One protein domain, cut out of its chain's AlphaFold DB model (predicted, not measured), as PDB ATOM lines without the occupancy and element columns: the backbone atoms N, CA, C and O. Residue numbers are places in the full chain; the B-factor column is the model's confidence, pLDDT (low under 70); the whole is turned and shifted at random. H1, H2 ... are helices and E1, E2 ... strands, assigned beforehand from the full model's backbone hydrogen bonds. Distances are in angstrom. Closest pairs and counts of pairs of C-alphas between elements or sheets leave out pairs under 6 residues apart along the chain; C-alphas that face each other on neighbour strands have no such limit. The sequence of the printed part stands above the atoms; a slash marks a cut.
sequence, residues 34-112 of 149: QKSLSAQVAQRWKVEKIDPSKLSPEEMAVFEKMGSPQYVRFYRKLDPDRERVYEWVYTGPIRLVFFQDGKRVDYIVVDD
ATOM      1  N   GLN A  34      84.355 -64.917  59.706       92.69
ATOM      2  CA  GLN A  34      85.745 -64.517  59.466       92.69
ATOM      3  C   GLN A  34      86.749 -65.630  59.807       92.69
ATOM      4  O   GLN A  34      87.649 -65.901  59.011       92.69
ATOM      5  N   LYS A  35      86.595 -66.300  60.958       91.56
ATOM      6  CA  LYS A  35      87.445 -67.434  61.371       91.56
ATOM      7  C   LYS A  35      86.609 -68.598  61.900       91.56
ATOM      8  O   LYS A  35      85.686 -68.399  62.690       91.56
ATOM      9  N   SER A  36      86.944 -69.804  61.444       92.38
ATOM     10  CA  SER A  36      86.312 -71.065  61.847       92.38
ATOM     11  C   SER A  36      87.247 -72.242  61.699       92.38
ATOM     12  O   SER A  36      88.039 -72.280  60.756       92.38
ATOM     13  N   LEU A  37      86.957 -73.279  62.476       91.69
ATOM     14  CA  LEU A  37      87.437 -74.635  62.245       91.69
ATOM     15  C   LEU A  37      86.344 -75.484  61.585       91.69
ATOM     16  O   LEU A  37      85.148 -75.255  61.798       91.69
ATOM     17  N   SER A  38      86.745 -76.471  60.786       85.88
ATOM     18  CA  SER A  38      85.824 -77.511  60.326       85.88
ATOM     19  C   SER A  38      85.324 -78.328  61.519       85.88
ATOM     20  O   SER A  38      86.073 -78.625  62.449       85.88
ATOM     21  N   ALA A  39      84.039 -78.674  61.510       88.69
ATOM     22  CA  ALA A  39      83.481 -79.643  62.443       88.69
ATOM     23  C   ALA A  39      83.465 -81.046  61.811       88.69
ATOM     24  O   ALA A  39      83.640 -81.201  60.604       88.69
ATOM     25  N   GLN A  40      83.205 -82.073  62.625       87.81
ATOM     26  CA  GLN A  40      83.003 -83.448  62.138       87.81
ATOM     27  C   GLN A  40      81.759 -83.583  61.244       87.81
ATOM     28  O   GLN A  40      81.688 -84.474  60.404       87.81
ATOM     29  N   VAL A  41      80.776 -82.696  61.421       87.19
ATOM     30  CA  VAL A  41      79.555 -82.659  60.611       87.19
ATOM     31  C   VAL A  41      79.817 -81.850  59.344       87.19
ATOM     32  O   VAL A  41      80.320 -80.726  59.411       87.19
ATOM     33  N   ALA A  42      79.452 -82.410  58.190       86.44
ATOM     34  CA  ALA A  42      79.576 -81.730  56.907       86.44
ATOM     35  C   ALA A  42      78.823 -80.390  56.914       86.44
ATOM     36  O   ALA A  42      77.753 -80.267  57.506       86.44
ATOM     37  N   GLN A  43      79.398 -79.381  56.251       90.81
ATOM     38  CA  GLN A  43      78.821 -78.032  56.161       90.81
ATOM     39  C   GLN A  43      78.532 -77.382  57.525       90.81
ATOM     40  O   GLN A  43      77.682 -76.499  57.631       90.81
ATOM     41  N   ARG A  44      79.239 -77.812  58.579       93.88
ATOM     42  CA  ARG A  44      79.225 -77.187  59.900       93.88
ATOM     43  C   ARG A  44      80.609 -76.655  60.237       93.88
ATOM     44  O   ARG A  44      81.629 -77.323  60.055       93.88
ATOM     45  N   TRP A  45      80.623 -75.461  60.806       95.62
ATOM     46  CA  TRP A  45      81.826 -74.765  61.224       95.62
ATOM     47  C   TRP A  45      81.740 -74.432  62.705       95.62
ATOM     48  O   TRP A  45      80.724 -73.916  63.171       95.62
ATOM     49  N   LYS A  46      82.817 -74.715  63.439       96.56
ATOM     50  CA  LYS A  46      83.004 -74.185  64.789       96.56
ATOM     51  C   LYS A  46      83.408 -72.723  64.661       96.56
ATOM     52  O   LYS A  46      84.371 -72.414  63.957       96.56
ATOM     53  N   VAL A  47      82.656 -71.840  65.299       96.62
ATOM     54  CA  VAL A  47      82.852 -70.396  65.176       96.62
ATOM     55  C   VAL A  47      83.996 -69.957  66.082       96.62
ATOM     56  O   VAL A  47      83.987 -70.242  67.276       96.62
ATOM     57  N   GLU A  48      84.974 -69.250  65.514       96.50
ATOM     58  CA  GLU A  48      86.022 -68.565  66.286       96.50
ATOM     59  C   GLU A  48      85.841 -67.049  66.254       96.50
ATOM     60  O   GLU A  48      86.066 -66.372  67.253       96.50
ATOM     61  N   LYS A  49      85.451 -66.502  65.094       95.56
ATOM     62  CA  LYS A  49      85.222 -65.067  64.930       95.56
ATOM     63  C   LYS A  49      84.163 -64.781  63.872       95.56
ATOM     64  O   LYS A  49      84.287 -65.240  62.732       95.56
ATOM     65  N   ILE A  50      83.186 -63.960  64.249       96.38
ATOM     66  CA  ILE A  50      82.194 -63.350  63.359       96.38
ATOM     67  C   ILE A  50      82.608 -61.905  63.069       96.38
ATOM     68  O   ILE A  50      83.156 -61.227  63.937       96.38
ATOM     69  N   ASP A  51      82.377 -61.464  61.836       96.56
ATOM     70  CA  ASP A  51      82.473 -60.075  61.396       96.56
ATOM     71  C   ASP A  51      81.070 -59.444  61.418       96.56
ATOM     72  O   ASP A  51      80.270 -59.733  60.521       96.56
ATOM     73  N   PRO A  52      80.751 -58.599  62.418       94.94
ATOM     74  CA  PRO A  52      79.420 -58.015  62.551       94.94
ATOM     75  C   PRO A  52      79.024 -57.140  61.357       94.94
ATOM     76  O   PRO A  52      77.848 -57.063  61.028       94.94
ATOM     77  N   SER A  53      79.984 -56.534  60.646       96.19
ATOM     78  CA  SER A  53      79.697 -55.655  59.498       96.19
ATOM     79  C   SER A  53      79.041 -56.371  58.311       96.19
ATOM     80  O   SER A  53      78.506 -55.727  57.411       96.19
ATOM     81  N   LYS A  54      79.085 -57.708  58.306       95.75
ATOM     82  CA  LYS A  54      78.521 -58.573  57.265       95.75
ATOM     83  C   LYS A  54      77.265 -59.314  57.709       95.75
ATOM     84  O   LYS A  54      76.759 -60.134  56.944       95.75
ATOM     85  N   LEU A  55      76.808 -59.084  58.938       96.62
ATOM     86  CA  LEU A  55      75.540 -59.619  59.407       96.62
ATOM     87  C   LEU A  55      74.401 -58.806  58.800       96.62
ATOM     88  O   LEU A  55      74.459 -57.579  58.712       96.62
ATOM     89  N   SER A  56      73.348 -59.501  58.398       96.50
ATOM     90  CA  SER A  56      72.065 -58.863  58.118       96.50
ATOM     91  C   SER A  56      71.461 -58.260  59.401       96.50
ATOM     92  O   SER A  56      71.874 -58.616  60.508       96.50
ATOM     93  N   PRO A  57      70.459 -57.367  59.295       97.12
ATOM     94  CA  PRO A  57      69.846 -56.743  60.468       97.12
ATOM     95  C   PRO A  57      69.288 -57.740  61.495       97.12
ATOM     96  O   PRO A  57      69.433 -57.530  62.698       97.12
ATOM     97  N   GLU A  58      68.684 -58.844  61.049       96.62
ATOM     98  CA  GLU A  58      68.110 -59.838  61.963       96.62
ATOM     99  C   GLU A  58      69.176 -60.751  62.582       96.62
ATOM    100  O   GLU A  58      69.097 -61.072  63.770       96.62
ATOM    101  N   GLU A  59      70.207 -61.125  61.819       97.38
ATOM    102  CA  GLU A  59      71.378 -61.818  62.366       97.38
ATOM    103  C   GLU A  59      72.107 -60.945  63.392       97.38
ATOM    104  O   GLU A  59      72.506 -61.448  64.442       97.38
ATOM    105  N   MET A  60      72.235 -59.639  63.134       97.69
ATOM    106  CA  MET A  60      72.811 -58.681  64.078       97.69
ATOM    107  C   MET A  60      71.979 -58.603  65.357       97.69
ATOM    108  O   MET A  60      72.529 -58.741  66.443       97.69
ATOM    109  N   ALA A  61      70.654 -58.470  65.251       97.19
ATOM    110  CA  ALA A  61      69.776 -58.426  66.419       97.19
ATOM    111  C   ALA A  61      69.889 -59.702  67.278       97.19
ATOM    112  O   ALA A  61      69.855 -59.655  68.510       97.19
ATOM    113  N   VAL A  62      70.052 -60.863  66.636       96.62
ATOM    114  CA  VAL A  62      70.315 -62.130  67.326       96.62
ATOM    115  C   VAL A  62      71.706 -62.142  67.963       96.62
ATOM    116  O   VAL A  62      71.834 -62.545  69.122       96.62
ATOM    117  N   PHE A  63      72.727 -61.680  67.244       96.56
ATOM    118  CA  PHE A  63      74.105 -61.607  67.721       96.56
ATOM    119  C   PHE A  63      74.254 -60.669  68.925       96.56
ATOM    120  O   PHE A  63      74.893 -61.038  69.905       96.56
ATOM    121  N   GLU A  64      73.617 -59.500  68.912       96.88
ATOM    122  CA  GLU A  64      73.612 -58.558  70.038       96.88
ATOM    123  C   GLU A  64      72.903 -59.141  71.267       96.88
ATOM    124  O   GLU A  64      73.345 -58.949  72.398       96.88
ATOM    125  N   LYS A  65      71.821 -59.901  71.054       95.56
ATOM    126  CA  LYS A  65      71.029 -60.490  72.140       95.56
ATOM    127  C   LYS A  65      71.654 -61.746  72.751       95.56
ATOM    128  O   LYS A  65      71.506 -61.978  73.949       95.56
ATOM    129  N   MET A  66      72.248 -62.612  71.931       94.75
ATOM    130  CA  MET A  66      72.688 -63.958  72.335       94.75
ATOM    131  C   MET A  66      74.198 -64.175  72.215       94.75
ATOM    132  O   MET A  66      74.699 -65.209  72.652       94.75
ATOM    133  N   GLY A  67      74.929 -63.215  71.656       94.62
ATOM    134  CA  GLY A  67      76.349 -63.338  71.370       94.62
ATOM    135  C   GLY A  67      76.645 -64.274  70.198       94.62
ATOM    136  O   GLY A  67      75.764 -64.693  69.436       94.62
ATOM    137  N   SER A  68      77.926 -64.619  70.067       95.75
ATOM    138  CA  SER A  68      78.401 -65.533  69.031       95.75
ATOM    139  C   SER A  68      77.883 -66.958  69.274       95.75
ATOM    140  O   SER A  68      78.088 -67.485  70.371       95.75
ATOM    141  N   PRO A  69      77.289 -67.627  68.269       97.06
ATOM    142  CA  PRO A  69      76.992 -69.054  68.357       97.06
ATOM    143  C   PRO A  69      78.283 -69.874  68.443       97.06
ATOM    144  O   PRO A  69      79.345 -69.424  68.005       97.06
ATOM    145  N   GLN A  70      78.197 -71.098  68.969       97.06
ATOM    146  CA  GLN A  70      79.333 -72.027  68.990       97.06
ATOM    147  C   GLN A  70      79.548 -72.689  67.626       97.06
ATOM    148  O   GLN A  70      80.692 -72.942  67.233       97.06
ATOM    149  N   TYR A  71      78.464 -72.953  66.893       97.06
ATOM    150  CA  TYR A  71      78.536 -73.505  65.543       97.06
ATOM    151  C   TYR A  71      77.592 -72.789  64.587       97.06
ATOM    152  O   TYR A  71      76.523 -72.328  64.977       97.06
ATOM    153  N   VAL A  72      77.979 -72.776  63.317       96.81
ATOM    154  CA  VAL A  72      77.096 -72.426  62.203       96.81
ATOM    155  C   VAL A  72      77.035 -73.615  61.263       96.81
ATOM    156  O   VAL A  72      78.077 -74.188  60.931       96.81
ATOM    157  N   ARG A  73      75.833 -74.007  60.844       95.25
ATOM    158  CA  ARG A  73      75.624 -75.072  59.861       95.25
ATOM    159  C   ARG A  73      74.841 -74.553  58.670       95.25
ATOM    160  O   ARG A  73      73.920 -73.763  58.826       95.25
ATOM    161  N   PHE A  74      75.239 -74.990  57.486       95.38
ATOM    162  CA  PHE A  74      74.558 -74.690  56.241       95.38
ATOM    163  C   PHE A  74      73.647 -75.845  55.834       95.38
ATOM    164  O   PHE A  74      74.048 -77.009  55.892       95.38
ATOM    165  N   TYR A  75      72.458 -75.485  55.368       94.94
ATOM    166  CA  TYR A  75      71.478 -76.373  54.770       94.94
ATOM    167  C   TYR A  75      70.894 -75.749  53.502       94.94
ATOM    168  O   TYR A  75      71.047 -74.554  53.218       94.94
ATOM    169  N   ARG A  76      70.157 -76.573  52.765       94.12
ATOM    170  CA  ARG A  76      69.228 -76.120  51.734       94.12
ATOM    171  C   ARG A  76      67.810 -76.271  52.250       94.12
ATOM    172  O   ARG A  76      67.514 -77.218  52.971       94.12
ATOM    173  N   LYS A  77      66.922 -75.360  51.879       94.25
ATOM    174  CA  LYS A  77      65.495 -75.535  52.141       94.25
ATOM    175  C   LYS A  77      64.979 -76.769  51.389       94.25
ATOM    176  O   LYS A  77      65.436 -77.067  50.278       94.25
ATOM    177  N   LEU A  78      64.069 -77.516  52.015       92.31
ATOM    178  CA  LEU A  78      63.427 -78.675  51.393       92.31
ATOM    179  C   LEU A  78      62.285 -78.206  50.481       92.31
ATOM    180  O   LEU A  78      61.107 -78.417  50.758       92.31
ATOM    181  N   ASP A  79      62.647 -77.527  49.399       89.56
ATOM    182  CA  ASP A  79      61.731 -77.049  48.371       89.56
ATOM    183  C   ASP A  79      62.409 -77.065  46.984       89.56
ATOM    184  O   ASP A  79      63.610 -77.352  46.876       89.56
ATOM    185  N   PRO A  80      61.656 -76.833  45.892       87.12
ATOM    186  CA  PRO A  80      62.220 -76.830  44.545       87.12
ATOM    187  C   PRO A  80      63.296 -75.763  44.316       87.12
ATOM    188  O   PRO A  80      64.215 -76.024  43.535       87.12
ATOM    189  N   ASP A  81      63.185 -74.617  44.993       89.00
ATOM    190  CA  ASP A  81      64.066 -73.455  44.836       89.00
ATOM    191  C   ASP A  81      65.378 -73.596  45.614       89.00
ATOM    192  O   ASP A  81      66.383 -72.971  45.265       89.00
ATOM    193  N   ARG A  82      65.409 -74.493  46.612       91.94
ATOM    194  CA  ARG A  82      66.619 -74.917  47.322       91.94
ATOM    195  C   ARG A  82      67.342 -73.719  47.930       91.94
ATOM    196  O   ARG A  82      68.567 -73.586  47.816       91.94
ATOM    197  N   GLU A  83      66.599 -72.825  48.568       92.69
ATOM    198  CA  GLU A  83      67.146 -71.603  49.162       92.69
ATOM    199  C   GLU A  83      68.197 -71.922  50.240       92.69
ATOM    200  O   GLU A  83      68.232 -73.018  50.812       92.69
ATOM    201  N   ARG A  84      69.113 -70.979  50.485       93.69
ATOM    202  CA  ARG A  84      70.191 -71.159  51.466       93.69
ATOM    203  C   ARG A  84      69.648 -70.935  52.869       93.69
ATOM    204  O   ARG A  84      69.011 -69.919  53.131       93.69
ATOM    205  N   VAL A  85      69.972 -71.851  53.775       96.00
ATOM    206  CA  VAL A  85      69.566 -71.757  55.176       96.00
ATOM    207  C   VAL A  85      70.792 -71.915  56.060       96.00
ATOM    208  O   VAL A  85      71.560 -72.866  55.906       96.00
ATOM    209  N   TYR A  86      70.979 -70.990  56.994       96.81
ATOM    210  CA  TYR A  86      72.014 -71.076  58.015       96.81
ATOM    211  C   TYR A  86      71.380 -71.302  59.379       96.81
ATOM    212  O   TYR A  86      70.454 -70.606  59.775       96.81
ATOM    213  N   GLU A  87      71.908 -72.269  60.112       96.62
ATOM    214  CA  GLU A  87      71.537 -72.556  61.491       96.62
ATOM    215  C   GLU A  87      72.662 -72.094  62.408       96.62
ATOM    216  O   GLU A  87      73.807 -72.535  62.280       96.62
ATOM    217  N   TRP A  88      72.336 -71.223  63.354       97.44
ATOM    218  CA  TRP A  88      73.203 -70.863  64.465       97.44
ATOM    219  C   TRP A  88      72.891 -71.767  65.651       97.44
ATOM    220  O   TRP A  88      71.759 -71.814  66.135       97.44
ATOM    221  N   VAL A  89      73.911 -72.483  66.119       96.69
ATOM    222  CA  VAL A  89      73.807 -73.457  67.204       96.69
ATOM    223  C   VAL A  89      74.470 -72.889  68.448       96.69
ATOM    224  O   VAL A  89      75.693 -72.713  68.495       96.69
ATOM    225  N   TYR A  90      73.652 -72.662  69.470       96.69
ATOM    226  CA  TYR A  90      74.089 -72.322  70.813       96.69
ATOM    227  C   TYR A  90      74.042 -73.569  71.690       96.69
ATOM    228  O   TYR A  90      73.038 -74.276  71.674       96.69
ATOM    229  N   THR A  91      75.102 -73.868  72.442       92.62
ATOM    230  CA  THR A  91      75.182 -75.103  73.249       92.62
ATOM    231  C   THR A  91      74.895 -74.910  74.737       92.62
ATOM    232  O   THR A  91      74.723 -75.901  75.441       92.62
ATOM    233  N   GLY A  92      74.805 -73.674  75.234       83.62
ATOM    234  CA  GLY A  92      74.552 -73.400  76.650       83.62
ATOM    235  C   GLY A  92      73.595 -72.232  76.879       83.62
ATOM    236  O   GLY A  92      74.047 -71.090  76.839       83.62
ATOM    237  N   PRO A  93      72.302 -72.468  77.174       88.00
ATOM    238  CA  PRO A  93      71.509 -73.682  76.907       88.00
ATOM    239  C   PRO A  93      71.386 -73.976  75.400       88.00
ATOM    240  O   PRO A  93      71.691 -73.111  74.579       88.00
ATOM    241  N   ILE A  94      70.912 -75.174  75.026       92.56
ATOM    242  CA  ILE A  94      70.724 -75.519  73.608       92.56
ATOM    243  C   ILE A  94      69.675 -74.593  72.985       92.56
ATOM    244  O   ILE A  94      68.510 -74.608  73.385       92.56
ATOM    245  N   ARG A  95      70.093 -73.789  72.005       94.38
ATOM    246  CA  ARG A  95      69.206 -72.946  71.193       94.38
ATOM    247  C   ARG A  95      69.638 -73.013  69.739       94.38
ATOM    248  O   ARG A  95      70.826 -72.907  69.440       94.38
ATOM    249  N   LEU A  96      68.665 -73.166  68.854       94.94
ATOM    250  CA  LEU A  96      68.864 -73.202  67.411       94.94
ATOM    251  C   LEU A  96      68.141 -72.000  66.815       94.94
ATOM    252  O   LEU A  96      66.986 -71.743  67.159       94.94
ATOM    253  N   VAL A  97      68.827 -71.246  65.965       96.69
ATOM    254  CA  VAL A  97      68.244 -70.101  65.262       96.69
ATOM    255  C   VAL A  97      68.501 -70.276  63.781       96.69
ATOM    256  O   VAL A  97      69.650 -70.411  63.367       96.69
ATOM    257  N   PHE A  98      67.433 -70.280  62.995       97.25
ATOM    258  CA  PHE A  98      67.508 -70.453  61.555       97.25
ATOM    259  C   PHE A  98      67.413 -69.108  60.854       97.25
ATOM    260  O   PHE A  98      66.605 -68.258  61.232       97.25
ATOM    261  N   PHE A  99      68.218 -68.956  59.809       97.06
ATOM    262  CA  PHE A  99      68.238 -67.798  58.937       97.06
ATOM    263  C   PHE A  99      68.106 -68.238  57.484       97.06
ATOM    264  O   PHE A  99      68.893 -69.057  57.007       97.06
ATOM    265  N   GLN A 100      67.142 -67.667  56.775       95.00
ATOM    266  CA  GLN A 100      66.955 -67.814  55.337       95.00
ATOM    267  C   GLN A 100      67.245 -66.455  54.703       95.00
ATOM    268  O   GLN A 100      66.573 -65.471  55.008       95.00
ATOM    269  N   ASP A 101      68.303 -66.382  53.893       89.44
ATOM    270  CA  ASP A 101      68.798 -65.129  53.298       89.44
ATOM    271  C   ASP A 101      68.930 -63.965  54.306       89.44
ATOM    272  O   ASP A 101      68.561 -62.821  54.042       89.44
ATOM    273  N   GLY A 102      69.455 -64.270  55.498       89.94
ATOM    274  CA  GLY A 102      69.676 -63.306  56.582       89.94
ATOM    275  C   GLY A 102      68.434 -62.974  57.418       89.94
ATOM    276  O   GLY A 102      68.547 -62.318  58.446       89.94
ATOM    277  N   LYS A 103      67.245 -63.453  57.048       95.19
ATOM    278  CA  LYS A 103      66.037 -63.289  57.866       95.19
ATOM    279  C   LYS A 103      65.863 -64.465  58.801       95.19
ATOM    280  O   LYS A 103      65.986 -65.613  58.378       95.19
ATOM    281  N   ARG A 104      65.557 -64.192  60.062       95.44
ATOM    282  CA  ARG A 104      65.236 -65.205  61.054       95.44
ATOM    283  C   ARG A 104      63.910 -65.864  60.692       95.44
ATOM    284  O   ARG A 104      62.924 -65.196  60.396       95.44
ATOM    285  N   VAL A 105      63.881 -67.189  60.764       94.88
ATOM    286  CA  VAL A 105      62.676 -67.988  60.524       94.88
ATOM    287  C   VAL A 105      62.396 -68.879  61.729       94.88
ATOM    288  O   VAL A 105      63.312 -69.471  62.300       94.88
ATOM    289  N   ASP A 106      61.129 -68.955  62.136       89.25
ATOM    290  CA  ASP A 106      60.726 -69.715  63.327       89.25
ATOM    291  C   ASP A 106      60.612 -71.219  63.052       89.25
ATOM    292  O   ASP A 106      60.980 -72.037  63.894       89.25
ATOM    293  N   TYR A 107      60.138 -71.591  61.862       88.56
ATOM    294  CA  TYR A 107      60.042 -72.977  61.419       88.56
ATOM    295  C   TYR A 107      60.440 -73.092  59.950       88.56
ATOM    296  O   TYR A 107      59.894 -72.399  59.092       88.56
ATOM    297  N   ILE A 108      61.377 -73.990  59.659       93.12
ATOM    298  CA  ILE A 108      61.818 -74.288  58.301       93.12
ATOM    299  C   ILE A 108      62.162 -75.769  58.184       93.12
ATOM    300  O   ILE A 108      62.812 -76.342  59.056       93.12
ATOM    301  N   VAL A 109      61.715 -76.392  57.095       93.81
ATOM    302  CA  VAL A 109      62.098 -77.764  56.760       93.81
ATOM    303  C   VAL A 109      63.335 -77.706  55.874       93.81
ATOM    304  O   VAL A 109      63.340 -77.042  54.836       93.81
ATOM    305  N   VAL A 110      64.394 -78.384  56.306       94.12
ATOM    306  CA  VAL A 110      65.715 -78.338  55.675       94.12
ATOM    307  C   VAL A 110      66.134 -79.700  55.140       94.12
ATOM    308  O   VAL A 110      65.653 -80.741  55.581       94.12
ATOM    309  N   ASP A 111      67.053 -79.670  54.186       92.56
ATOM    310  CA  ASP A 111      67.718 -80.812  53.579       92.56
ATOM    311  C   ASP A 111      69.238 -80.661  53.736       92.56
ATOM    312  O   ASP A 111      69.813 -79.587  53.519       92.56
ATOM    313  N   ASP A 112      69.881 -81.764  54.105       89.75
ATOM    314  CA  ASP A 112      71.323 -81.876  54.310       89.75
ATOM    315  C   ASP A 112      72.119 -81.918  53.005       89.75
ATOM    316  O   ASP A 112      73.320 -81.634  52.998       89.75
TER     317      ASP A 112
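AT A GLANCE: This is residues 34 to 112 of the 149 residues of an uncharacterized protein of Deltaproteobacteria bacterium RBG_19FT_COMBO_52_11 (UniProt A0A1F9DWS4). One strongly twisted sheet of six strands, E1 to E6, makes a wall with a single helix, H1, over one face near its E4, E5 and E6 end, and the tail after E6 folds back so that residues 110 to 111 pair with the end of E3. The hairpin of E1 and E2 makes the other end of the sheet, away from E5 and E6. The printed part has 79 residues, with six named strands and one named helix in the order E1, E2, H1, E3, E4, E5, E6; the sheet's order is E1, E2, E3, E4, E5, E6, all antiparallel, and the class is mixed, helices and strands. The whole is compact, with a radius of gyration of the C-alphas of 12.2 A, and rounded, with spans of 33 by 29 by 25 A.

HOW THE PARTS SIT: In the sheet, inner strands E3, residues 71 to 77, and E4, residues 84 to 91, form a hairpin, with N 75 and O 85 at 2.8 A. E4 forms a hairpin with E5, residues 94 to 100, with N 88 and O 97 at 2.8 A. E5 forms one with edge strand E6, residues 103 to 105, with N 103 and O 100 at 2.9 A. E3 to E6 make a meander, each strand the antiparallel neighbour of the one before. On the other side of E3 is E2, residues 44 to 50, with N 45 and O 72 at 2.8 A. E2 forms a hairpin with edge strand E1, residues 34 to 38, with N 46 and O 37 at 2.9 A. From edge to edge the strands' lines turn by 140 degrees. Residues 76 to 77 of E3 also pair, antiparallel, with residues 110 to 111. H1, residues 57 to 66, is on one face of the sheet in two layers, a helix over a sheet, at a height over the sheet of 7.6 A. It lies only just over E4, with 3 of its C-alphas, and runs along the strands, at 3 degrees to E4 on the local plane. Its closest C-alphas to E6 are those of Glu 58 and Lys 103, 5.7 A apart. Every O i to N i+4 pair of H1 is within hydrogen-bond range. E1 and E6 are apart.

IN THESE COORDINATES: E4 is 22.7 A from first to last C-alpha, E5 20.2 A, E3 18.8 A, E2 14.6 A, H1 14.2 A, E1 13.0 A and E6 6.4 A. E1 begins at C-alpha 34 (85.745, -64.517, 59.466), H1 begins at C-alpha 57 (69.846, -56.743, 60.468), and E6 ends at C-alpha 105 (62.676, -67.988, 60.524).

THE WHOLE: The two C-alphas farthest apart are those of Pro 80 and Gly 92, at 34.6 A. The printed part has no cut, and no link between named elements is long. The mean pLDDT of the printed part is 93.9, and no printed residue is under 70.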